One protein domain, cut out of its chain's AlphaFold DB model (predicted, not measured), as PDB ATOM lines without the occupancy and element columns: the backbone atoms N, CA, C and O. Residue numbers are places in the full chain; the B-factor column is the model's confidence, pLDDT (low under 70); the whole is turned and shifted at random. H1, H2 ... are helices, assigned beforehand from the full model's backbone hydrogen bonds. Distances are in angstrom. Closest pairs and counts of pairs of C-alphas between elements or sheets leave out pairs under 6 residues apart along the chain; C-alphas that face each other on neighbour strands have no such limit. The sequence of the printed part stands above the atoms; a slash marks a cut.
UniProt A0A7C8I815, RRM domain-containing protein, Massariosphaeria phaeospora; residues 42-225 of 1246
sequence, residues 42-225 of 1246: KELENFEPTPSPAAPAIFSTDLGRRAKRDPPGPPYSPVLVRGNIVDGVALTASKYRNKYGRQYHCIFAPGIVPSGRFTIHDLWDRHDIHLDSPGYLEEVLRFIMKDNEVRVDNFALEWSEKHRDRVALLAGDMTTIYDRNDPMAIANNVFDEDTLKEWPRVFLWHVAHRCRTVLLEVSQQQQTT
ATOM      1  N   LYS A  42     -37.531  56.036   7.305       75.88
ATOM      2  CA  LYS A  42     -36.479  56.605   8.172       75.88
ATOM      3  C   LYS A  42     -36.349  55.915   9.536       75.88
ATOM      4  O   LYS A  42     -35.259  55.834  10.090       75.88
ATOM      5  N   GLU A  43     -37.450  55.421  10.096       78.38
ATOM      6  CA  GLU A  43     -37.445  54.716  11.386       78.38
ATOM      7  C   GLU A  43     -36.754  53.349  11.254       78.38
ATOM      8  O   GLU A  43     -35.975  52.937  12.109       78.38
ATOM      9  N   LEU A  44     -36.969  52.683  10.117       75.12
ATOM     10  CA  LEU A  44     -36.384  51.382   9.784       75.12
ATOM     11  C   LEU A  44     -34.923  51.493   9.311       75.12
ATOM     12  O   LEU A  44     -34.163  50.534   9.424       75.12
ATOM     13  N   GLU A  45     -34.512  52.667   8.837       74.50
ATOM     14  CA  GLU A  45     -33.109  53.023   8.594       74.50
ATOM     15  C   GLU A  45     -32.317  53.169   9.908       74.50
ATOM     16  O   GLU A  45     -31.145  52.793   9.969       74.50
ATOM     17  N   ASN A  46     -32.969  53.624  10.984       78.62
ATOM     18  CA  ASN A  46     -32.416  53.708  12.344       78.62
ATOM     19  C   ASN A  46     -32.672  52.460  13.214       78.62
ATOM     20  O   ASN A  46     -32.320  52.461  14.393       78.62
ATOM     21  N   PHE A  47     -33.242  51.381  12.664       80.94
ATOM     22  CA  PHE A  47     -33.457  50.141  13.412       80.94
ATOM     23  C   PHE A  47     -32.129  49.413  13.677       80.94
ATOM     24  O   PHE A  47     -31.612  48.698  12.810       80.94
ATOM     25  N   GLU A  48     -31.596  49.591  14.889       83.81
ATOM     26  CA  GLU A  48     -30.455  48.852  15.430       83.81
ATOM     27  C   GLU A  48     -30.923  47.450  15.888       83.81
ATOM     28  O   GLU A  48     -31.774  47.336  16.777       83.81
ATOM     29  N   PRO A  49     -30.450  46.360  15.254       82.75
ATOM     30  CA  PRO A  49     -31.011  45.030  15.461       82.75
ATOM     31  C   PRO A  49     -30.596  44.456  16.820       82.75
ATOM     32  O   PRO A  49     -29.475  43.987  16.994       82.75
ATOM     33  N   THR A  50     -31.523  44.428  17.776       84.31
ATOM     34  CA  THR A  50     -31.306  43.764  19.068       84.31
ATOM     35  C   THR A  50     -31.536  42.247  18.948       84.31
ATOM     36  O   THR A  50     -32.619  41.820  18.539       84.31
ATOM     37  N   PRO A  51     -30.548  41.398  19.297       81.69
ATOM     38  CA  PRO A  51     -30.714  39.946  19.292       81.69
ATOM     39  C   PRO A  51     -31.647  39.534  20.439       81.69
ATOM     40  O   PRO A  51     -31.333  39.716  21.616       81.69
ATOM     41  N   SER A  52     -32.817  39.002  20.092       83.00
ATOM     42  CA  SER A  52     -33.856  38.608  21.041       83.00
ATOM     43  C   SER A  52     -34.739  37.526  20.418       83.00
ATOM     44  O   SER A  52     -35.249  37.727  19.315       83.00
ATOM     45  N   PRO A  53     -35.039  36.418  21.126       78.44
ATOM     46  CA  PRO A  53     -35.838  35.321  20.572       78.44
ATOM     47  C   PRO A  53     -37.271  35.740  20.190       78.44
ATOM     48  O   PRO A  53     -37.927  35.069  19.385       78.44
ATOM     49  N   ALA A  54     -37.762  36.857  20.740       84.12
ATOM     50  CA  ALA A  54     -39.050  37.451  20.392       84.12
ATOM     51  C   ALA A  54     -38.997  38.364  19.147       84.12
ATOM     52  O   ALA A  54     -40.033  38.576  18.514       84.12
ATOM     53  N   ALA A  55     -37.823  38.886  18.769       85.31
ATOM     54  CA  ALA A  55     -37.668  39.853  17.681       85.31
ATOM     55  C   ALA A  55     -38.092  39.278  16.312       85.31
ATOM     56  O   ALA A  55     -37.995  38.064  16.088       85.31
ATOM     57  N   PRO A  56     -38.571  40.110  15.367       88.62
ATOM     58  CA  PRO A  56     -38.811  39.685  13.989       88.62
ATOM     59  C   PRO A  56     -37.500  39.229  13.331       88.62
ATOM     60  O   PRO A  56     -36.459  39.839  13.534       88.62
ATOM     61  N   ALA A  57     -37.548  38.158  12.531       94.62
ATOM     62  CA  ALA A  57     -36.347  37.570  11.939       94.62
ATOM     63  C   ALA A  57     -35.809  38.482  10.823       94.62
ATOM     64  O   ALA A  57     -36.410  38.555   9.749       94.62
ATOM     65  N   ILE A  58     -34.751  39.239  11.105       95.06
ATOM     66  CA  ILE A  58     -34.443  40.543  10.493       95.06
ATOM     67  C   ILE A  58     -34.412  40.505   8.955       95.06
ATOM     68  O   ILE A  58     -35.069  41.314   8.295       95.06
ATOM     69  N   PHE A  59     -33.712  39.537   8.363       96.12
ATOM     70  CA  PHE A  59     -33.547  39.429   6.912       96.12
ATOM     71  C   PHE A  59     -34.753  38.805   6.199       96.12
ATOM     72  O   PHE A  59     -35.052  39.189   5.066       96.12
ATOM     73  N   SER A  60     -35.467  37.879   6.838       95.88
ATOM     74  CA  SER A  60     -36.667  37.246   6.266       95.88
ATOM     75  C   SER A  60     -37.922  38.118   6.379       95.88
ATOM     76  O   SER A  60     -38.756  38.157   5.473       95.88
ATOM     77  N   THR A  61     -38.046  38.845   7.488       94.56
ATOM     78  CA  THR A  61     -39.165  39.754   7.786       94.56
ATOM     79  C   THR A  61     -39.039  41.117   7.115       94.56
ATOM     80  O   THR A  61     -39.941  41.936   7.259       94.56
ATOM     81  N   ASP A  62     -37.968  41.356   6.347       94.00
ATOM     82  CA  ASP A  62     -37.741  42.623   5.641       94.00
ATOM     83  C   ASP A  62     -37.633  43.790   6.643       94.00
ATOM     84  O   ASP A  62     -38.319  44.796   6.509       94.00
ATOM     85  N   LEU A  63     -36.811  43.608   7.689       93.25
ATOM     86  CA  LEU A  63     -36.711  44.478   8.873       93.25
ATOM     87  C   LEU A  63     -38.043  44.600   9.643       93.25
ATOM     88  O   LEU A  63     -38.513  45.693   9.935       93.25
ATOM     89  N   GLY A  64     -38.722  43.480   9.908       90.88
ATOM     90  CA  GLY A  64     -40.016  43.471  10.603       90.88
ATOM     91  C   GLY A  64     -41.222  43.963   9.785       90.88
ATOM     92  O   GLY A  64     -42.356  43.757  10.215       90.88
ATOM     93  N   ARG A  65     -41.028  44.523   8.578       91.44
ATOM     94  CA  ARG A  65     -42.109  44.973   7.666       91.44
ATOM     95  C   ARG A  65     -43.074  43.849   7.240       91.44
ATOM     96  O   ARG A  65     -44.123  44.121   6.650       91.44
ATOM     97  N   ARG A  66     -42.706  42.584   7.464       92.31
ATOM     98  CA  ARG A  66     -43.466  41.368   7.140       92.31
ATOM     99  C   ARG A  66     -43.492  40.448   8.360       92.31
ATOM    100  O   ARG A  66     -42.480  40.282   9.031       92.31
ATOM    101  N   ALA A  67     -44.617  39.782   8.611       93.06
ATOM    102  CA  ALA A  67     -44.673  38.725   9.622       93.06
ATOM    103  C   ALA A  67     -43.690  37.581   9.289       93.06
ATOM    104  O   ALA A  67     -43.469  37.283   8.111       93.06
ATOM    105  N   LYS A  68     -43.129  36.922  10.319       93.94
ATOM    106  CA  LYS A  68     -42.334  35.688  10.151       93.94
ATOM    107  C   LYS A  68     -43.181  34.667   9.377       93.94
ATOM    108  O   LYS A  68     -44.326  34.427   9.757       93.94
ATOM    109  N   ARG A  69     -42.647  34.060   8.313       94.31
ATOM    110  CA  ARG A  69     -43.339  32.960   7.626       94.31
ATOM    111  C   ARG A  69     -43.140  31.664   8.398       94.31
ATOM    112  O   ARG A  69     -42.013  31.296   8.738       94.31
ATOM    113  N   ASP A  70     -44.232  30.940   8.588       92.38
ATOM    114  CA  ASP A  70     -44.178  29.529   8.944       92.38
ATOM    115  C   ASP A  70     -43.613  28.690   7.780       92.38
ATOM    116  O   ASP A  70     -43.744  29.064   6.601       92.38
ATOM    117  N   PRO A  71     -42.970  27.546   8.081       90.31
ATOM    118  CA  PRO A  71     -42.539  26.617   7.050       90.31
ATOM    119  C   PRO A  71     -43.771  26.064   6.309       90.31
ATOM    120  O   PRO A  71     -44.849  25.935   6.898       90.31
ATOM    121  N   PRO A  72     -43.647  25.729   5.013       88.25
ATOM    122  CA  PRO A  72     -44.752  25.146   4.263       88.25
ATOM    123  C   PRO A  72     -45.149  23.805   4.892       88.25
ATOM    124  O   PRO A  72     -44.323  22.898   5.004       88.25
ATOM    125  N   GLY A  73     -46.412  23.686   5.310       89.88
ATOM    126  CA  GLY A  73     -46.936  22.448   5.890       89.88
ATOM    127  C   GLY A  73     -46.855  21.265   4.909       89.88
ATOM    128  O   GLY A  73     -46.882  21.495   3.696       89.88
ATOM    129  N   PRO A  74     -46.778  20.009   5.396       87.94
ATOM    130  CA  PRO A  74     -46.512  18.838   4.562       87.94
ATOM    131  C   PRO A  74     -47.406  18.722   3.305       87.94
ATOM    132  O   PRO A  74     -48.630  18.848   3.415       87.94
ATOM    133  N   PRO A  75     -46.840  18.421   2.115       86.25
ATOM    134  CA  PRO A  75     -45.435  18.104   1.860       86.25
ATOM    135  C   PRO A  75     -44.519  19.333   1.919       86.25
ATOM    136  O   PRO A  75     -44.783  20.365   1.305       86.25
ATOM    137  N   TYR A  76     -43.406  19.173   2.631       84.69
ATOM    138  CA  TYR A  76     -42.352  20.172   2.742       84.69
ATOM    139  C   TYR A  76     -41.766  20.546   1.373       84.69
ATOM    140  O   TYR A  76     -41.630  19.698   0.489       84.69
ATOM    141  N   SER A  77     -41.376  21.811   1.200       85.62
ATOM    142  CA  SER A  77     -40.621  22.229   0.012       85.62
ATOM    143  C   SER A  77     -39.226  21.589   0.001       85.62
ATOM    144  O   SER A  77     -38.640  21.437   1.077       85.62
ATOM    145  N   PRO A  78     -38.693  21.212  -1.179       88.31
ATOM    146  CA  PRO A  78     -37.367  20.613  -1.283       88.31
ATOM    147  C   PRO A  78     -36.286  21.616  -0.869       88.31
ATOM    148  O   PRO A  78     -36.314  22.775  -1.284       88.31
ATOM    149  N   VAL A  79     -35.329  21.147  -0.069       90.62
ATOM    150  CA  VAL A  79     -34.173  21.931   0.383       90.62
ATOM    151  C   VAL A  79     -33.289  22.290  -0.816       90.62
ATOM    152  O   VAL A  79     -32.997  21.444  -1.665       90.62
ATOM    153  N   LEU A  80     -32.844  23.544  -0.879       90.88
ATOM    154  CA  LEU A  80     -32.020  24.092  -1.953       90.88
ATOM    155  C   LEU A  80     -30.560  23.636  -1.818       90.88
ATOM    156  O   LEU A  80     -29.707  24.348  -1.295       90.88
ATOM    157  N   VAL A  81     -30.254  22.437  -2.316       86.94
ATOM    158  CA  VAL A  81     -28.877  21.919  -2.354       86.94
ATOM    159  C   VAL A  81     -28.030  22.742  -3.333       86.94
ATOM    160  O   VAL A  81     -28.206  22.665  -4.550       86.94
ATOM    161  N   ARG A  82     -27.087  23.530  -2.804       88.19
ATOM    162  CA  ARG A  82     -26.164  24.365  -3.590       88.19
ATOM    163  C   ARG A  82     -24.902  23.575  -3.954       88.19
ATOM    164  O   ARG A  82     -24.285  22.959  -3.091       88.19
ATOM    165  N   GLY A  83     -24.520  23.594  -5.236       84.62
ATOM    166  CA  GLY A  83     -23.442  22.747  -5.778       84.62
ATOM    167  C   GLY A  83     -22.039  23.061  -5.244       84.62
ATOM    168  O   GLY A  83     -21.239  22.145  -5.067       84.62
ATOM    169  N   ASN A  84     -21.765  24.330  -4.932       93.69
ATOM    170  CA  ASN A  84     -20.639  24.735  -4.096       93.69
ATOM    171  C   ASN A  84     -21.176  25.526  -2.897       93.69
ATOM    172  O   ASN A  84     -21.954  26.471  -3.056       93.69
ATOM    173  N   ILE A  85     -20.778  25.107  -1.697       92.56
ATOM    174  CA  ILE A  85     -21.219  25.713  -0.439       92.56
ATOM    175  C   ILE A  85     -20.520  27.058  -0.228       92.56
ATOM    176  O   ILE A  85     -21.178  27.997   0.203       92.56
ATOM    177  N   VAL A  86     -19.232  27.186  -0.574       94.25
ATOM    178  CA  VAL A  86     -18.425  28.386  -0.282       94.25
ATOM    179  C   VAL A  86     -18.909  29.584  -1.101       94.25
ATOM    180  O   VAL A  86     -19.348  30.583  -0.531       94.25
ATOM    181  N   ASP A  87     -18.941  29.454  -2.428       95.25
ATOM    182  CA  ASP A  87     -19.442  30.489  -3.340       95.25
ATOM    183  C   ASP A  87     -20.914  30.789  -3.028       95.25
ATOM    184  O   ASP A  87     -21.341  31.942  -2.997       95.25
ATOM    185  N   GLY A  88     -21.693  29.743  -2.726       95.81
ATOM    186  CA  GLY A  88     -23.082  29.865  -2.305       95.81
ATOM    187  C   GLY A  88     -23.243  30.712  -1.043       95.81
ATOM    188  O   GLY A  88     -24.146  31.547  -0.993       95.81
ATOM    189  N   VAL A  89     -22.397  30.516  -0.030       97.31
ATOM    190  CA  VAL A  89     -22.357  31.300   1.216       97.31
ATOM    191  C   VAL A  89     -21.990  32.753   0.917       97.31
ATOM    192  O   VAL A  89     -22.751  33.653   1.277       97.31
ATOM    193  N   ALA A  90     -20.893  32.987   0.192       96.88
ATOM    194  CA  ALA A  90     -20.400  34.327  -0.127       96.88
ATOM    195  C   ALA A  90     -21.406  35.144  -0.960       96.88
ATOM    196  O   ALA A  90     -21.660  36.314  -0.663       96.88
ATOM    197  N   LEU A  91     -22.050  34.528  -1.960       96.38
ATOM    198  CA  LEU A  91     -23.090  35.166  -2.777       96.38
ATOM    199  C   LEU A  91     -24.338  35.527  -1.955       96.38
ATOM    200  O   LEU A  91     -24.911  36.599  -2.151       96.38
ATOM    201  N   THR A  92     -24.756  34.672  -1.017       97.00
ATOM    202  CA  THR A  92     -25.898  34.961  -0.134       97.00
ATOM    203  C   THR A  92     -25.565  36.041   0.895       97.00
ATOM    204  O   THR A  92     -26.378  36.940   1.105       97.00
ATOM    205  N   ALA A  93     -24.367  36.019   1.485       97.62
ATOM    206  CA  ALA A  93     -23.899  37.083   2.369       97.62
ATOM    207  C   ALA A  93     -23.825  38.430   1.626       97.62
ATOM    208  O   ALA A  93     -24.396  39.414   2.088       97.62
ATOM    209  N   SER A  94     -23.228  38.461   0.429       96.88
ATOM    210  CA  SER A  94     -23.181  39.644  -0.445       96.88
ATOM    211  C   SER A  94     -24.583  40.165  -0.797       96.88
ATOM    212  O   SER A  94     -24.857  41.359  -0.677       96.88
ATOM    213  N   LYS A  95     -25.530  39.273  -1.121       97.06
ATOM    214  CA  LYS A  95     -26.942  39.626  -1.347       97.06
ATOM    215  C   LYS A  95     -27.588  40.284  -0.121       97.06
ATOM    216  O   LYS A  95     -28.336  41.245  -0.292       97.06
ATOM    217  N   TYR A  96     -27.321  39.797   1.094       96.88
ATOM    218  CA  TYR A  96     -27.840  40.423   2.314       96.88
ATOM    219  C   TYR A  96     -27.143  41.749   2.635       96.88
ATOM    220  O   TYR A  96     -27.839  42.697   2.990       96.88
ATOM    221  N   ARG A  97     -25.828  41.873   2.407       96.62
ATOM    222  CA  ARG A  97     -25.097  43.145   2.535       96.62
ATOM    223  C   ARG A  97     -25.660  44.218   1.605       96.62
ATOM    224  O   ARG A  97     -25.946  45.324   2.044       96.62
ATOM    225  N   ASN A  98     -25.896  43.870   0.342       96.44
ATOM    226  CA  ASN A  98     -26.418  44.802  -0.660       96.44
ATOM    227  C   ASN A  98     -27.891  45.185  -0.424       96.44
ATOM    228  O   ASN A  98     -28.332  46.209  -0.937       96.44
ATOM    229  N   LYS A  99     -28.664  44.377   0.320       96.12
ATOM    230  CA  LYS A  99     -30.073  44.675   0.631       96.12
ATOM    231  C   LYS A  99     -30.271  45.374   1.984       96.12
ATOM    232  O   LYS A  99     -31.179  46.187   2.114       96.12
ATOM    233  N   TYR A 100     -29.460  45.039   2.983       95.69
ATOM    234  CA  TYR A 100     -29.645  45.446   4.379       95.69
ATOM    235  C   TYR A 100     -28.341  45.997   4.975       95.69
ATOM    236  O   TYR A 100     -27.975  45.629   6.087       95.69
ATOM    237  N   GLY A 101     -27.602  46.826   4.229       94.94
ATOM    238  CA  GLY A 101     -26.221  47.213   4.560       94.94
ATOM    239  C   GLY A 101     -26.011  47.673   6.005       94.94
ATOM    240  O   GLY A 101     -25.090  47.193   6.665       94.94
ATOM    241  N   ARG A 102     -26.906  48.515   6.541       94.75
ATOM    242  CA  ARG A 102     -26.790  49.010   7.921       94.75
ATOM    243  C   ARG A 102     -26.963  47.889   8.954       94.75
ATOM    244  O   ARG A 102     -26.093  47.721   9.798       94.75
ATOM    245  N   GLN A 103     -28.004  47.057   8.850       94.88
ATOM    246  CA  GLN A 103     -28.209  45.928   9.775       94.88
ATOM    247  C   GLN A 103     -27.203  44.789   9.566       94.88
ATOM    248  O   GLN A 103     -26.855  44.101  10.521       94.88
ATOM    249  N   TYR A 104     -26.702  44.598   8.343       96.31
ATOM    250  CA  TYR A 104     -25.610  43.672   8.050       96.31
ATOM    251  C   TYR A 104     -24.368  44.045   8.864       96.31
ATOM    252  O   TYR A 104     -23.801  43.183   9.529       96.31
ATOM    253  N   HIS A 105     -23.999  45.328   8.882       95.62
ATOM    254  CA  HIS A 105     -22.861  45.853   9.639       95.62
ATOM    255  C   HIS A 105     -23.094  45.952  11.163       95.62
ATOM    256  O   HIS A 105     -22.236  46.465  11.869       95.62
ATOM    257  N   CYS A 106     -24.197  45.408  11.696       94.62
ATOM    258  CA  CYS A 106     -24.408  45.211  13.138       94.62
ATOM    259  C   CYS A 106     -24.113  43.775  13.622       94.62
ATOM    260  O   CYS A 106     -24.193  43.511  14.819       94.62
ATOM    261  N   ILE A 107     -23.817  42.829  12.722       94.50
ATOM    262  CA  ILE A 107     -23.731  41.395  13.048       94.50
ATOM    263  C   ILE A 107     -22.272  40.984  13.273       94.50
ATOM    264  O   ILE A 107     -21.512  40.819  12.319       94.50
ATOM    265  N   PHE A 108     -21.893  40.769  14.533       93.19
ATOM    266  CA  PHE A 108     -20.516  40.474  14.944       93.19
ATOM    267  C   PHE A 108     -20.384  39.194  15.770       93.19
ATOM    268  O   PHE A 108     -21.367  38.670  16.300       93.19
ATOM    269  N   ALA A 109     -19.155  38.679  15.857       88.06
ATOM    270  CA  ALA A 109     -18.850  37.443  16.559       88.06
ATOM    271  C   ALA A 109     -19.155  37.522  18.073       88.06
ATOM    272  O   ALA A 109     -18.951  38.560  18.715       88.06
ATOM    273  N   PRO A 110     -19.634  36.418  18.677       81.75
ATOM    274  CA  PRO A 110     -20.059  36.403  20.068       81.75
ATOM    275  C   PRO A 110     -18.876  36.566  21.032       81.75
ATOM    276  O   PRO A 110     -17.992  35.714  21.081       81.75
ATOM    277  N   GLY A 111     -18.921  37.607  21.866       78.50
ATOM    278  CA  GLY A 111     -17.927  37.868  22.918       78.50
ATOM    279  C   GLY A 111     -17.146  39.173  22.760       78.50
ATOM    280  O   GLY A 111     -16.446  39.545  23.694       78.50
ATOM    281  N   ILE A 112     -17.284  39.878  21.630       71.19
ATOM    282  CA  ILE A 112     -16.664  41.200  21.443       71.19
ATOM    283  C   ILE A 112     -17.592  42.325  21.943       71.19
ATOM    284  O   ILE A 112     -17.110  43.253  22.581       71.19
ATOM    285  N   VAL A 113     -18.913  42.234  21.725       71.44
ATOM    286  CA  VAL A 113     -19.914  43.195  22.252       71.44
ATOM    287  C   VAL A 113     -20.698  42.586  23.421       71.44
ATOM    288  O   VAL A 113     -20.967  41.381  23.400       71.44
ATOM    289  N   PRO A 114     -21.172  43.400  24.385       65.81
ATOM    290  CA  PRO A 114     -22.230  43.004  25.319       65.81
ATOM    291  C   PRO A 114     -23.583  42.679  24.657       65.81
ATOM    292  O   PRO A 114     -24.369  41.923  25.228       65.81
ATOM    293  N   SER A 115     -23.878  43.221  23.467       62.72
ATOM    294  CA  SER A 115     -25.086  42.867  22.710       62.72
ATOM    295  C   SER A 115     -25.039  41.392  22.300       62.72
ATOM    296  O   SER A 115     -24.019  40.919  21.802       62.72
ATOM    297  N   GLY A 116     -26.141  40.676  22.530       66.81
ATOM    298  CA  GLY A 116     -26.183  39.213  22.551       66.81
ATOM    299  C   GLY A 116     -25.743  38.475  21.278       66.81
ATOM    300  O   GLY A 116     -25.528  39.031  20.204       66.81
ATOM    301  N   ARG A 117     -25.632  37.151  21.402       85.62
ATOM    302  CA  ARG A 117     -25.212  36.275  20.302       85.62
ATOM    303  C   ARG A 117     -26.325  36.176  19.255       85.62
ATOM    304  O   ARG A 117     -27.330  35.523  19.520       85.62
ATOM    305  N   PHE A 118     -26.128  36.758  18.072       93.19
ATOM    306  CA  PHE A 118     -27.010  36.501  16.930       93.19
ATOM    307  C   PHE A 118     -27.030  35.008  16.584       93.19
ATOM    308  O   PHE A 118     -25.982  34.370  16.466       93.19
ATOM    309  N   THR A 119     -28.226  34.469  16.377       95.44
ATOM    310  CA  THR A 119     -28.470  33.115  15.874       95.44
ATOM    311  C   THR A 119     -29.117  33.169  14.491       95.44
ATOM    312  O   THR A 119     -29.610  34.210  14.047       95.44
ATOM    313  N   ILE A 120     -29.198  32.023  13.809       96.88
ATOM    314  CA  ILE A 120     -29.932  31.939  12.538       96.88
ATOM    315  C   ILE A 120     -31.422  32.301  12.682       96.88
ATOM    316  O   ILE A 120     -32.022  32.717  11.699       96.88
ATOM    317  N   HIS A 121     -32.016  32.197  13.879       95.88
ATOM    318  CA  HIS A 121     -33.433  32.498  14.129       95.88
ATOM    319  C   HIS A 121     -33.733  33.992  14.339       95.88
ATOM    320  O   HIS A 121     -34.880  34.412  14.159       95.88
ATOM    321  N   ASP A 122     -32.722  34.788  14.697       95.50
ATOM    322  CA  ASP A 122     -32.830  36.249  14.808       95.50
ATOM    323  C   ASP A 122     -32.760  36.914  13.425       95.50
ATOM    324  O   ASP A 122     -33.314  37.989  13.209       95.50
ATOM    325  N   LEU A 123     -32.107  36.257  12.459       96.50
ATOM    326  CA  LEU A 123     -31.916  36.759  11.097       96.50
ATOM    327  C   LEU A 123     -32.901  36.147  10.094       96.50
ATOM    328  O   LEU A 123     -33.452  36.877   9.268       96.50
ATOM    329  N   TRP A 124     -33.166  34.840  10.178       97.38
ATOM    330  CA  TRP A 124     -34.013  34.112   9.231       97.38
ATOM    331  C   TRP A 124     -35.229  33.461   9.894       97.38
ATOM    332  O   TRP A 124     -35.173  32.947  11.012       97.38
ATOM    333  N   ASP A 125     -36.370  33.504   9.206       96.69
ATOM    334  CA  ASP A 125     -37.580  32.831   9.669       96.69
ATOM    335  C   ASP A 125     -37.525  31.320   9.393       96.69
ATOM    336  O   ASP A 125     -36.676  30.806   8.661       96.69
ATOM    337  N   ARG A 126     -38.454  30.579  10.006       95.50
ATOM    338  CA  ARG A 126     -38.526  29.115   9.880       95.50
ATOM    339  C   ARG A 126     -38.712  28.654   8.431       95.50
ATOM    340  O   ARG A 126     -38.368  27.521   8.118       95.50
ATOM    341  N   HIS A 127     -39.245  29.511   7.564       95.44
ATOM    342  CA  HIS A 127     -39.426  29.231   6.148       95.44
ATOM    343  C   HIS A 127     -38.097  29.275   5.383       95.44
ATOM    344  O   HIS A 127     -37.777  28.314   4.687       95.44
ATOM    345  N   ASP A 128     -37.295  30.332   5.534       96.19
ATOM    346  CA  ASP A 128     -35.991  30.409   4.859       96.19
ATOM    347  C   ASP A 128     -34.992  29.388   5.432       96.19
ATOM    348  O   ASP A 128     -34.268  28.754   4.667       96.19
ATOM    349  N   ILE A 129     -35.020  29.137   6.749       96.50
ATOM    350  CA  ILE A 129     -34.217  28.081   7.399       96.50
ATOM    351  C   ILE A 129     -34.575  26.685   6.871       96.50
ATOM    352  O   ILE A 129     -33.698  25.832   6.732       96.50
ATOM    353  N   HIS A 130     -35.846  26.451   6.538       94.94
ATOM    354  CA  HIS A 130     -36.298  25.209   5.906       94.94
ATOM    355  C   HIS A 130     -35.854  25.102   4.436       94.94
ATOM    356  O   HIS A 130     -35.476  24.022   3.991       94.94
ATOM    357  N   LEU A 131     -35.867  26.207   3.681       95.25
ATOM    358  CA  LEU A 131     -35.483  26.222   2.263       95.25
ATOM    359  C   LEU A 131     -33.972  26.092   2.038       95.25
ATOM    360  O   LEU A 131     -33.552  25.261   1.238       95.25
ATOM    361  N   ASP A 132     -33.161  26.909   2.707       94.94
ATOM    362  CA  ASP A 132     -31.704  26.975   2.503       94.94
ATOM    363  C   ASP A 132     -30.921  26.028   3.445       94.94
ATOM    364  O   ASP A 132     -29.725  25.823   3.258       94.94
ATOM    365  N   SER A 133     -31.606  25.380   4.396       95.31
ATOM    366  CA  SER A 133     -31.100  24.534   5.499       95.31
ATOM    367  C   SER A 133     -30.386  25.278   6.651       95.31
ATOM    368  O   SER A 133     -29.684  26.263   6.408       95.31
ATOM    369  N   PRO A 134     -30.493  24.792   7.913       96.31
ATOM    370  CA  PRO A 134     -29.883  25.450   9.073       96.31
ATOM    371  C   PRO A 134     -28.363  25.603   8.962       96.31
ATOM    372  O   PRO A 134     -27.856  26.718   9.031       96.31
ATOM    373  N   GLY A 135     -27.640  24.504   8.712       96.00
ATOM    374  CA  GLY A 135     -26.173  24.504   8.706       96.00
ATOM    375  C   GLY A 135     -25.568  25.407   7.628       96.00
ATOM    376  O   GLY A 135     -24.553  26.051   7.863       96.00
ATOM    377  N   TYR A 136     -26.217  25.536   6.468       96.88
ATOM    378  CA  TYR A 136     -25.786  26.491   5.445       96.88
ATOM    379  C   TYR A 136     -26.000  27.949   5.890       96.88
ATOM    380  O   TYR A 136     -25.118  28.778   5.678       96.88
ATOM    381  N   LEU A 137     -27.116  28.273   6.555       97.69
ATOM    382  CA  LEU A 137     -27.331  29.616   7.105       97.69
ATOM    383  C   LEU A 137     -26.424  29.922   8.310       97.69
ATOM    384  O   LEU A 137     -26.082  31.081   8.528       97.69
ATOM    385  N   GLU A 138     -25.964  28.910   9.048       96.94
ATOM    386  CA  GLU A 138     -24.899  29.068  10.047       96.94
ATOM    387  C   GLU A 138     -23.546  29.403   9.404       96.94
ATOM    388  O   GLU A 138     -22.832  30.260   9.925       96.94
ATOM    389  N   GLU A 139     -23.192  28.784   8.267       97.00
ATOM    390  CA  GLU A 139     -22.010  29.189   7.489       97.00
ATOM    391  C   GLU A 139     -22.171  30.612   6.926       97.00
ATOM    392  O   GLU A 139     -21.225  31.395   6.977       97.00
ATOM    393  N   VAL A 140     -23.370  30.996   6.456       97.94
ATOM    394  CA  VAL A 140     -23.668  32.387   6.056       97.94
ATOM    395  C   VAL A 140     -23.475  33.343   7.231       97.94
ATOM    396  O   VAL A 140     -22.800  34.353   7.071       97.94
ATOM    397  N   LEU A 141     -24.004  33.036   8.417       97.38
ATOM    398  CA  LEU A 141     -23.840  33.875   9.606       97.38
ATOM    399  C   LEU A 141     -22.366  34.021  10.010       97.38
ATOM    400  O   LEU A 141     -21.894  35.138  10.218       97.38
ATOM    401  N   ARG A 142     -21.616  32.914  10.043       96.38
ATOM    402  CA  ARG A 142     -20.176  32.925  10.350       96.38
ATOM    403  C   ARG A 142     -19.359  33.678   9.291       96.38
ATOM    404  O   ARG A 142     -18.404  34.365   9.646       96.38
ATOM    405  N   PHE A 143     -19.760  33.634   8.018       97.38
ATOM    406  CA  PHE A 143     -19.169  34.461   6.961       97.38
ATOM    407  C   PHE A 143     -19.473  35.954   7.154       97.38
ATOM    408  O   PHE A 143     -18.566  36.768   7.025       97.38
ATOM    409  N   ILE A 144     -20.715  36.324   7.495       97.25
ATOM    410  CA  ILE A 144     -21.119  37.722   7.741       97.25
ATOM    411  C   ILE A 144     -20.332  38.323   8.912       97.25
ATOM    412  O   ILE A 144     -19.763  39.403   8.768       97.25
ATOM    413  N   MET A 145     -20.234  37.601  10.034       95.81
ATOM    414  CA  MET A 145     -19.434  38.024  11.192       95.81
ATOM    415  C   MET A 145     -17.978  38.304  10.789       95.81
ATOM    416  O   MET A 145     -17.447  39.366  11.108       95.81
ATOM    417  N   LYS A 146     -17.358  37.400  10.018       95.62
ATOM    418  CA  LYS A 146     -15.963  37.536   9.580       95.62
ATOM    419  C   LYS A 146     -15.746  38.641   8.534       95.62
ATOM    420  O   LYS A 146     -14.720  39.316   8.568       95.62
ATOM    421  N   ASP A 147     -16.685  38.850   7.610       96.94
ATOM    422  CA  ASP A 147     -16.641  39.975   6.661       96.94
ATOM    423  C   ASP A 147     -16.728  41.318   7.406       96.94
ATOM    424  O   ASP A 147     -16.001  42.254   7.076       96.94
ATOM    425  N   ASN A 148     -17.541  41.398   8.464       96.31
ATOM    426  CA  ASN A 148     -17.621  42.578   9.324       96.31
ATOM    427  C   ASN A 148     -16.357  42.801  10.171       96.31
ATOM    428  O   ASN A 148     -15.906  43.939  10.257       96.31
ATOM    429  N   GLU A 149     -15.742  41.756  10.735       94.88
ATOM    430  CA  GLU A 149     -14.442  41.860  11.424       94.88
ATOM    431  C   GLU A 149     -13.353  42.418  10.493       94.88
ATOM    432  O   GLU A 149     -12.679  43.390  10.827       94.88
ATOM    433  N   VAL A 150     -13.232  41.870   9.279       96.31
ATOM    434  CA  VAL A 150     -12.265  42.356   8.280       96.31
ATOM    435  C   VAL A 150     -12.578  43.796   7.848       96.31
ATOM    436  O   VAL A 150     -11.656  44.569   7.585       96.31
ATOM    437  N   ARG A 151     -13.851  44.205   7.801       96.75
ATOM    438  CA  ARG A 151     -14.234  45.607   7.543       96.75
ATOM    439  C   ARG A 151     -13.856  46.540   8.680       96.75
ATOM    440  O   ARG A 151     -13.352  47.618   8.392       96.75
ATOM    441  N   VAL A 152     -14.072  46.132   9.929       96.94
ATOM    442  CA  VAL A 152     -13.655  46.896  11.111       96.94
ATOM    443  C   VAL A 152     -12.143  47.102  11.101       96.94
ATOM    444  O   VAL A 152     -11.709  48.232  11.282       96.94
ATOM    445  N   ASP A 153     -11.347  46.070  10.811       96.12
ATOM    446  CA  ASP A 153      -9.883  46.190  10.741       96.12
ATOM    447  C   ASP A 153      -9.420  47.166   9.644       96.12
ATOM    448  O   ASP A 153      -8.573  48.023   9.896       96.12
ATOM    449  N   ASN A 154      -9.999  47.082   8.440       96.81
ATOM    450  CA  ASN A 154      -9.662  47.997   7.341       96.81
ATOM    451  C   ASN A 154     -10.120  49.440   7.619       96.81
ATOM    452  O   ASN A 154      -9.365  50.379   7.372       96.81
ATOM    453  N   PHE A 155     -11.330  49.629   8.153       97.69
ATOM    454  CA  PHE A 155     -11.862  50.955   8.471       97.69
ATOM    455  C   PHE A 155     -11.135  51.580   9.672       97.69
ATOM    456  O   PHE A 155     -10.862  52.772   9.653       97.69
ATOM    457  N   ALA A 156     -10.753  50.796  10.685       97.31
ATOM    458  CA  ALA A 156      -9.926  51.250  11.806       97.31
ATOM    459  C   ALA A 156      -8.554  51.755  11.342       97.31
ATOM    460  O   ALA A 156      -8.101  52.799  11.813       97.31
ATOM    461  N   LEU A 157      -7.930  51.065  10.381       96.00
ATOM    462  CA  LEU A 157      -6.713  51.528   9.720       96.00
ATOM    463  C   LEU A 157      -6.983  52.867   9.010       96.00
ATOM    464  O   LEU A 157      -6.448  53.891   9.433       96.00
ATOM    465  N   GLU A 158      -7.865  52.892   8.009       96.94
ATOM    466  CA  GLU A 158      -8.110  54.077   7.170       96.94
ATOM    467  C   GLU A 158      -8.608  55.300   7.966       96.94
ATOM    468  O   GLU A 158      -8.190  56.430   7.704       96.94
ATOM    469  N   TRP A 159      -9.478  55.096   8.957       97.12
ATOM    470  CA  TRP A 159      -9.991  56.167   9.809       97.12
ATOM    471  C   TRP A 159      -8.905  56.727  10.732       97.12
ATOM    472  O   TRP A 159      -8.802  57.947  10.856       97.12
ATOM    473  N   SER A 160      -8.061  55.873  11.325       96.44
ATOM    474  CA  SER A 160      -6.976  56.326  12.209       96.44
ATOM    475  C   SER A 160      -5.901  57.133  11.479       96.44
ATOM    476  O   SER A 160      -5.335  58.066  12.048       96.44
ATOM    477  N   GLU A 161      -5.628  56.807  10.211       95.69
ATOM    478  CA  GLU A 161      -4.638  57.531   9.416       95.69
ATOM    479  C   GLU A 161      -5.109  58.953   9.085       95.69
ATOM    480  O   GLU A 161      -4.269  59.855   9.009       95.69
ATOM    481  N   LYS A 162      -6.433  59.144   8.959       97.12
ATOM    482  CA  LYS A 162      -7.108  60.427   8.699       97.12
ATOM    483  C   LYS A 162      -7.348  61.269   9.963       97.12
ATOM    484  O   LYS A 162      -7.159  62.477   9.898       97.12
ATOM    485  N   HIS A 163      -7.719  60.659  11.094       96.44
ATOM    486  CA  HIS A 163      -8.184  61.352  12.316       96.44
ATOM    487  C   HIS A 163      -7.255  61.107  13.519       96.44
ATOM    488  O   HIS A 163      -7.677  60.666  14.591       96.44
ATOM    489  N   ARG A 164      -5.948  61.333  13.335       94.81
ATOM    490  CA  ARG A 164      -4.905  61.042  14.345       94.81
ATOM    491  C   ARG A 164      -5.095  61.801  15.663       94.81
ATOM    492  O   ARG A 164      -4.748  61.287  16.721       94.81
ATOM    493  N   ASP A 165      -5.671  62.993  15.583       94.69
ATOM    494  CA  ASP A 165      -6.136  63.811  16.702       94.69
ATOM    495  C   ASP A 165      -7.157  63.062  17.577       94.69
ATOM    496  O   ASP A 165      -7.036  63.036  18.800       94.69
ATOM    497  N   ARG A 166      -8.116  62.365  16.959       93.88
ATOM    498  CA  ARG A 166      -9.156  61.598  17.667       93.88
ATOM    499  C   ARG A 166      -8.683  60.224  18.120       93.88
ATOM    500  O   ARG A 166      -9.161  59.703  19.126       93.88
ATOM    501  N   VAL A 167      -7.694  59.650  17.436       94.44
ATOM    502  CA  VAL A 167      -6.994  58.434  17.887       94.44
ATOM    503  C   VAL A 167      -6.319  58.662  19.247       94.44
ATOM    504  O   VAL A 167      -6.314  57.750  20.073       94.44
ATOM    505  N   ALA A 168      -5.838  59.878  19.538       91.81
ATOM    506  CA  ALA A 168      -5.305  60.224  20.858       91.81
ATOM    507  C   ALA A 168      -6.375  60.172  21.970       91.81
ATOM    508  O   ALA A 168      -6.073  59.743  23.082       91.81
ATOM    509  N   LEU A 169      -7.640  60.507  21.674       93.25
ATOM    510  CA  LEU A 169      -8.750  60.364  22.631       93.25
ATOM    511  C   LEU A 169      -8.956  58.889  23.017       93.25
ATOM    512  O   LEU A 169      -9.077  58.566  24.195       93.25
ATOM    513  N   LEU A 170      -8.900  57.969  22.044       93.88
ATOM    514  CA  LEU A 170      -9.010  56.520  22.286       93.88
ATOM    515  C   LEU A 170      -7.854  55.934  23.121       93.88
ATOM    516  O   LEU A 170      -8.018  54.860  23.713       93.88
ATOM    517  N   ALA A 171      -6.707  56.616  23.176       91.75
ATOM    518  CA  ALA A 171      -5.575  56.262  24.033       91.75
ATOM    519  C   ALA A 171      -5.722  56.769  25.484       91.75
ATOM    520  O   ALA A 171      -5.020  56.276  26.367       91.75
ATOM    521  N   GLY A 172      -6.618  57.731  25.736       89.75
ATOM    522  CA  GLY A 172      -6.831  58.355  27.043       89.75
ATOM    523  C   GLY A 172      -7.560  57.479  28.071       89.75
ATOM    524  O   GLY A 172      -7.849  56.295  27.846       89.75
ATOM    525  N   ASP A 173      -7.879  58.074  29.228       87.00
ATOM    526  CA  ASP A 173      -8.681  57.387  30.241       87.00
ATOM    527  C   ASP A 173     -10.132  57.230  29.772       87.00
ATOM    528  O   ASP A 173     -10.911  58.181  29.670       87.00
ATOM    529  N   MET A 174     -10.499  55.974  29.538       79.88
ATOM    530  CA  MET A 174     -11.814  55.577  29.065       79.88
ATOM    531  C   MET A 174     -12.942  55.809  30.076       79.88
ATOM    532  O   MET A 174     -14.097  55.784  29.655       79.88
ATOM    533  N   THR A 175     -12.656  56.110  31.353       86.56
ATOM    534  CA  THR A 175     -13.696  56.591  32.288       86.56
ATOM    535  C   THR A 175     -14.370  57.886  31.818       86.56
ATOM    536  O   THR A 175     -15.499  58.159  32.220       86.56
ATOM    537  N   THR A 176     -13.711  58.656  30.944       87.19
ATOM    538  CA  THR A 176     -14.236  59.913  30.384       87.19
ATOM    539  C   THR A 176     -15.053  59.737  29.097       87.19
ATOM    540  O   THR A 176     -15.777  60.653  28.719       87.19
ATOM    541  N   ILE A 177     -14.956  58.580  28.421       87.31
ATOM    542  CA  ILE A 177     -15.529  58.362  27.074       87.31
ATOM    543  C   ILE A 177     -16.605  57.263  27.067       87.31
ATOM    544  O   ILE A 177     -17.561  57.354  26.292       87.31
ATOM    545  N   TYR A 178     -16.490  56.243  27.929       88.06
ATOM    546  CA  TYR A 178     -17.585  55.308  28.198       88.06
ATOM    547  C   TYR A 178     -18.626  55.990  29.093       88.06
ATOM    548  O   TYR A 178     -18.366  56.212  30.276       88.06
ATOM    549  N   ASP A 179     -19.844  56.201  28.588       90.38
ATOM    550  CA  ASP A 179     -20.986  56.237  29.498       90.38
ATOM    551  C   ASP A 179     -21.152  54.828  30.094       90.38
ATOM    552  O   ASP A 179     -21.154  53.814  29.392       90.38
ATOM    553  N   ARG A 180     -21.277  54.761  31.420       87.00
ATOM    554  CA  ARG A 180     -21.536  53.521  32.155       87.00
ATOM    555  C   ARG A 180     -22.920  52.936  31.836       87.00
ATOM    556  O   ARG A 180     -23.136  51.750  32.078       87.00
ATOM    557  N   ASN A 181     -23.837  53.760  31.328       91.88
ATOM    558  CA  ASN A 181     -25.217  53.397  31.011       91.88
ATOM    559  C   ASN A 181     -25.403  53.015  29.530       91.88
ATOM    560  O   ASN A 181     -26.131  52.065  29.248       91.88
ATOM    561  N   ASP A 182     -24.717  53.695  28.602       90.12
ATOM    562  CA  ASP A 182     -24.640  53.317  27.184       90.12
ATOM    563  C   ASP A 182     -23.179  53.069  26.745       90.12
ATOM    564  O   ASP A 182     -22.470  54.018  26.396       90.12
ATOM    565  N   PRO A 183     -22.708  51.805  26.665       85.19
ATOM    566  CA  PRO A 183     -21.363  51.512  26.168       85.19
ATOM    567  C   PRO A 183     -21.170  51.925  24.698       85.19
ATOM    568  O   PRO A 183     -20.031  52.073  24.257       85.19
ATOM    569  N   MET A 184     -22.255  52.140  23.945       90.62
ATOM    570  CA  MET A 184     -22.241  52.588  22.551       90.62
ATOM    571  C   MET A 184     -22.064  54.112  22.428       90.62
ATOM    572  O   MET A 184     -21.805  54.605  21.329       90.62
ATOM    573  N   ALA A 185     -22.153  54.875  23.529       92.06
ATOM    574  CA  ALA A 185     -21.966  56.332  23.543       92.06
ATOM    575  C   ALA A 185     -20.587  56.763  23.014       92.06
ATOM    576  O   ALA A 185     -20.478  57.804  22.371       92.06
ATOM    577  N   ILE A 186     -19.563  55.915  23.173       93.38
ATOM    578  CA  ILE A 186     -18.213  56.106  22.611       93.38
ATOM    579  C   ILE A 186     -18.267  56.416  21.113       93.38
ATOM    580  O   ILE A 186     -17.518  57.268  20.641       93.38
ATOM    581  N   ALA A 187     -19.154  55.754  20.359       94.69
ATOM    582  CA  ALA A 187     -19.272  55.990  18.926       94.69
ATOM    583  C   ALA A 187     -19.658  57.453  18.634       94.69
ATOM    584  O   ALA A 187     -19.105  58.067  17.728       94.69
ATOM    585  N   ASN A 188     -20.541  58.027  19.453       94.88
ATOM    586  CA  ASN A 188     -20.992  59.413  19.336       94.88
ATOM    587  C   ASN A 188     -19.900  60.416  19.764       94.88
ATOM    588  O   ASN A 188     -19.872  61.536  19.272       94.88
ATOM    589  N   ASN A 189     -19.016  60.014  20.684       94.50
ATOM    590  CA  ASN A 189     -17.962  60.863  21.252       94.50
ATOM    591  C   ASN A 189     -16.669  60.886  20.411       94.50
ATOM    592  O   ASN A 189     -15.826  61.760  20.604       94.50
ATOM    593  N   VAL A 190     -16.474  59.902  19.526       96.12
ATOM    594  CA  VAL A 190     -15.221  59.685  18.778       96.12
ATOM    595  C   VAL A 190     -15.382  59.964  17.279       96.12
ATOM    596  O   VAL A 190     -14.472  60.513  16.655       96.12
ATOM    597  N   PHE A 191     -16.527  59.604  16.696       97.25
ATOM    598  CA  PHE A 191     -16.792  59.727  15.260       97.25
ATOM    599  C   PHE A 191     -17.689  60.930  14.952       97.25
ATOM    600  O   PHE A 191     -18.491  61.348  15.780       97.25
ATOM    601  N   ASP A 192     -17.561  61.483  13.747       96.38
ATOM    602  CA  ASP A 192     -18.400  62.585  13.272       96.38
ATOM    603  C   ASP A 192     -19.824  62.139  12.937       96.38
ATOM    604  O   ASP A 192     -20.064  60.977  12.586       96.38
ATOM    605  N   GLU A 193     -20.760  63.092  12.954       95.56
ATOM    606  CA  GLU A 193     -22.166  62.867  12.594       95.56
ATOM    607  C   GLU A 193     -22.320  62.243  11.197       95.56
ATOM    608  O   GLU A 193     -23.122  61.326  11.020       95.56
ATOM    609  N   ASP A 194     -21.502  62.652  10.220       96.06
ATOM    610  CA  ASP A 194     -21.496  62.058   8.876       96.06
ATOM    611  C   ASP A 194     -21.073  60.578   8.892       96.06
ATOM    612  O   ASP A 194     -21.709  59.743   8.243       96.06
ATOM    613  N   THR A 195     -20.067  60.207   9.690       96.00
ATOM    614  CA  THR A 195     -19.680  58.795   9.862       96.00
ATOM    615  C   THR A 195     -20.722  57.983  10.640       96.00
ATOM    616  O   THR A 195     -20.960  56.831  10.284       96.00
ATOM    617  N   LEU A 196     -21.403  58.570  11.634       95.25
ATOM    618  CA  LEU A 196     -22.523  57.960  12.385       95.25
ATOM    619  C   LEU A 196     -23.798  57.787  11.537       95.25
ATOM    620  O   LEU A 196     -24.658  56.943  11.817       95.25
ATOM    621  N   LYS A 197     -23.926  58.590  10.483       94.38
ATOM    622  CA  LYS A 197     -24.980  58.505   9.473       94.38
ATOM    623  C   LYS A 197     -24.676  57.423   8.435       94.38
ATOM    624  O   LYS A 197     -25.576  56.654   8.109       94.38
ATOM    625  N   GLU A 198     -23.429  57.315   7.969       95.00
ATOM    626  CA  GLU A 198     -23.002  56.260   7.035       95.00
ATOM    627  C   GLU A 198     -22.958  54.864   7.696       95.00
ATOM    628  O   GLU A 198     -23.472  53.895   7.132       95.00
ATOM    629  N   TRP A 199     -22.410  54.750   8.912       96.19
ATOM    630  CA  TRP A 199     -22.180  53.473   9.604       96.19
ATOM    631  C   TRP A 199     -23.025  53.338  10.883       96.19
ATOM    632  O   TRP A 199     -23.261  54.324  11.579       96.19
ATOM    633  N   PRO A 200     -23.510  52.131  11.239       95.62
ATOM    634  CA  PRO A 200     -24.246  51.927  12.486       95.62
ATOM    635  C   PRO A 200     -23.342  52.070  13.720       95.62
ATOM    636  O   PRO A 200     -22.152  51.744  13.670       95.62
ATOM    637  N   ARG A 201     -23.935  52.454  14.860       94.31
ATOM    638  CA  ARG A 201     -23.217  52.630  16.137       94.31
ATOM    639  C   ARG A 201     -22.470  51.361  16.555       94.31
ATOM    640  O   ARG A 201     -21.320  51.473  16.962       94.31
ATOM    641  N   VAL A 202     -23.047  50.165  16.361       94.00
ATOM    642  CA  VAL A 202     -22.338  48.879  16.573       94.00
ATOM    643  C   VAL A 202     -21.019  48.791  15.798       94.00
ATOM    644  O   VAL A 202     -19.988  48.474  16.383       94.00
ATOM    645  N   PHE A 203     -21.023  49.096  14.496       96.06
ATOM    646  CA  PHE A 203     -19.821  49.010  13.661       96.06
ATOM    647  C   PHE A 203     -18.741  49.982  14.146       96.06
ATOM    648  O   PHE A 203     -17.595  49.590  14.352       96.06
ATOM    649  N   LEU A 204     -19.121  51.236  14.397       96.31
ATOM    650  CA  LEU A 204     -18.203  52.271  14.874       96.31
ATOM    651  C   LEU A 204     -17.675  51.982  16.287       96.31
ATOM    652  O   LEU A 204     -16.501  52.217  16.565       96.31
ATOM    653  N   TRP A 205     -18.489  51.384  17.160       95.25
ATOM    654  CA  TRP A 205     -18.046  50.903  18.469       95.25
ATOM    655  C   TRP A 205     -16.929  49.856  18.343       95.25
ATOM    656  O   TRP A 205     -15.902  49.961  19.018       95.25
ATOM    657  N   HIS A 206     -17.064  48.900  17.417       94.94
ATOM    658  CA  HIS A 206     -15.992  47.948  17.115       94.94
ATOM    659  C   HIS A 206     -14.740  48.612  16.539       94.94
ATOM    660  O   HIS A 206     -13.636  48.217  16.908       94.94
ATOM    661  N   VAL A 207     -14.886  49.619  15.671       96.88
ATOM    662  CA  VAL A 207     -13.756  50.397  15.136       96.88
ATOM    663  C   VAL A 207     -12.996  51.080  16.276       96.88
ATOM    664  O   VAL A 207     -11.790  50.874  16.404       96.88
ATOM    665  N   ALA A 208     -13.687  51.806  17.163       95.94
ATOM    666  CA  ALA A 208     -13.076  52.429  18.341       95.94
ATOM    667  C   ALA A 208     -12.381  51.397  19.246       95.94
ATOM    668  O   ALA A 208     -11.230  51.593  19.648       95.94
ATOM    669  N   HIS A 209     -13.039  50.264  19.520       94.06
ATOM    670  CA  HIS A 209     -12.455  49.171  20.298       94.06
ATOM    671  C   HIS A 209     -11.195  48.598  19.627       94.06
ATOM    672  O   HIS A 209     -10.197  48.332  20.302       94.06
ATOM    673  N   ARG A 210     -11.197  48.424  18.299       95.06
ATOM    674  CA  ARG A 210     -10.068  47.867  17.541       95.06
ATOM    675  C   ARG A 210      -8.884  48.827  17.475       95.06
ATOM    676  O   ARG A 210      -7.767  48.398  17.769       95.06
ATOM    677  N   CYS A 211      -9.127  50.109  17.194       95.88
ATOM    678  CA  CYS A 211      -8.124  51.170  17.307       95.88
ATOM    679  C   CYS A 211      -7.479  51.168  18.698       95.88
ATOM    680  O   CYS A 211      -6.256  51.094  18.808       95.88
ATOM    681  N   ARG A 212      -8.290  51.149  19.765       93.69
ATOM    682  CA  ARG A 212      -7.785  51.108  21.144       93.69
ATOM    683  C   ARG A 212      -7.016  49.829  21.473       93.69
ATOM    684  O   ARG A 212      -5.999  49.902  22.153       93.69
ATOM    685  N   THR A 213      -7.458  48.671  20.986       93.69
ATOM    686  CA  THR A 213      -6.752  47.396  21.207       93.69
ATOM    687  C   THR A 213      -5.328  47.466  20.650       93.69
ATOM    688  O   THR A 213      -4.381  47.138  21.357       93.69
ATOM    689  N   VAL A 214      -5.154  47.978  19.425       94.31
ATOM    690  CA  VAL A 214      -3.823  48.085  18.800       94.31
ATOM    691  C   VAL A 214      -2.983  49.215  19.404       94.31
ATOM    692  O   VAL A 214      -1.776  49.039  19.550       94.31
ATOM    693  N   LEU A 215      -3.587  50.326  19.844       94.00
ATOM    694  CA  LEU A 215      -2.894  51.339  20.659       94.00
ATOM    695  C   LEU A 215      -2.324  50.729  21.951       94.00
ATOM    696  O   LEU A 215      -1.160  50.956  22.281       94.00
ATOM    697  N   LEU A 216      -3.114  49.912  22.656       93.19
ATOM    698  CA  LEU A 216      -2.676  49.228  23.873       93.19
ATOM    699  C   LEU A 216      -1.569  48.204  23.578       93.19
ATOM    700  O   LEU A 216      -0.533  48.251  24.238       93.19
ATOM    701  N   GLU A 217      -1.713  47.357  22.551       94.12
ATOM    702  CA  GLU A 217      -0.644  46.448  22.097       94.12
ATOM    703  C   GLU A 217       0.658  47.181  21.729       94.12
ATOM    704  O   GLU A 217       1.749  46.674  21.991       94.12
ATOM    705  N   VAL A 218       0.560  48.354  21.091       93.38
ATOM    706  CA  VAL A 218       1.712  49.205  20.756       93.38
ATOM    707  C   VAL A 218       2.353  49.751  22.027       93.38
ATOM    708  O   VAL A 218       3.554  49.570  22.203       93.38
ATOM    709  N   SER A 219       1.577  50.324  22.951       93.56
ATOM    710  CA  SER A 219       2.107  50.844  24.220       93.56
ATOM    711  C   SER A 219       2.759  49.752  25.080       93.56
ATOM    712  O   SER A 219       3.833  49.964  25.637       93.56
ATOM    713  N   GLN A 220       2.177  48.547  25.124       93.81
ATOM    714  CA  GLN A 220       2.740  47.398  25.834       93.81
ATOM    715  C   GLN A 220       4.024  46.898  25.158       93.81
ATOM    716  O   GLN A 220       4.983  46.539  25.845       93.81
ATOM    717  N   GLN A 221       4.087  46.908  23.821       93.19
ATOM    718  CA  GLN A 221       5.321  46.591  23.104       93.19
ATOM    719  C   GLN A 221       6.406  47.649  23.357       93.19
ATOM    720  O   GLN A 221       7.542  47.281  23.629       93.19
ATOM    721  N   GLN A 222       6.064  48.939  23.358       93.06
ATOM    722  CA  GLN A 222       6.999  50.019  23.686       93.06
ATOM    723  C   GLN A 222       7.535  49.880  25.121       93.06
ATOM    724  O   GLN A 222       8.751  49.863  25.313       93.06
ATOM    725  N   GLN A 223       6.661  49.669  26.114       92.69
ATOM    726  CA  GLN A 223       7.047  49.418  27.510       92.69
ATOM    727  C   GLN A 223       7.948  48.184  27.659       92.69
ATOM    728  O   GLN A 223       8.971  48.251  28.340       92.69
ATOM    729  N   THR A 224       7.612  47.067  27.004       93.88
ATOM    730  CA  THR A 224       8.448  45.856  27.057       93.88
ATOM    731  C   THR A 224       9.779  46.041  26.339       93.88
ATOM    732  O   THR A 224      10.784  45.575  26.861       93.88
ATOM    733  N   THR A 225       9.851  46.784  25.227       92.88
ATOM    734  CA  THR A 225      11.143  47.140  24.612       92.88
ATOM    735  C   THR A 225      11.970  48.083  25.484       92.88
ATOM    736  O   THR A 225      13.167  47.861  25.616       92.88
TER     737      THR A 225
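Overview. This is residues 42 to 225 of the 1246 residues of the protein "RRM domain-containing protein" of Massariosphaeria phaeospora (UniProt A0A7C8I815). What is the main picture? One long helix, H6, is the spine of an elongated body: H2 and H4 pack on its first part, and H10 crosses it toward its other end, with H7 and H8 packed on H10. A long loop, residues 46 to 84, swings wide past H5, while residues 220 to 225 of H10 stick out at the opposite end. What is it made of? The printed part has 184 residues with ten named helices, H1 to H10 in chain order, and no named strand, an all-helix class. How large is it? It is only just compact, close to loose, with a radius of gyration of the C-alphas of 18.9 A and spans of 65 by 36 by 24 A.

Along the chain. Where do the first helices lie? H1, residues 42 to 45, begins at C-alpha 42 at (-36.479, 56.605, 8.172). H2 is residues 85 to 99, 21.0 A long, H3 101 to 104, H4 120 to 123 and H5 126 to 132. And the later ones? H6, residues 134 to 162, is 41.7 A long and begins at C-alpha 134 at (-29.883, 25.450, 9.073). H7 is residues 164 to 171, H8 185 to 190, H9 193 to 198, and H10, residues 201 to 225 and 35.8 A long, ends at C-alpha 225 at (11.143, 47.140, 24.612).

Arrangement. What do H1 to H3 meet? H1 and H3 are close but not clearly touching, with closest C-alphas Glu 45 and Arg 102 7.5 A apart. H2 touches H6, with residues 136 to 144 of H6 alone, at a steep tilt of 59 degrees, the same way; the closest C-alphas, Val 89 and Val 140, are 5.1 A apart. And H4 and H5? H4 touches H6, with closest C-alphas Ile 120 and Glu 138 6.3 A apart. H5 and H6 are close but not clearly touching, about perpendicular at 86 degrees, with closest C-alphas Ile 129 and Leu 137 7.1 A apart. What meets H10? H6 touches it at a steep tilt of 62 degrees, the same way, with closest C-alphas Ala 156 and Val 207 5.1 A apart. H7 touches it at Leu 170 and Arg 212, closest C-alphas 5.7 A apart, and H8 at Ala 187 and Trp 205, 5.3 A apart. H8 and H9 are close but not clearly touching, with closest C-alphas Asn 188 and Leu 196 7.3 A apart. How are the backbones? Every O i to N i+4 pair is within hydrogen-bond range in H2, H5, H6, H8, H9 and H10, and 3 of 4 are in H7; H1, H3 and H4 are too short for such a pair.

Size, cuts and confidence. How far does it reach? The two C-alphas farthest apart, Pro 75 and Thr 225, are 67.5 A apart, and the printed part has no cut. Which links are long? Those from H1 to H2, H3 to H4 and H7 to H8. Where is confidence low? Residues 114 to 116 are under 70, and the mean pLDDT of the printed part is 92.0.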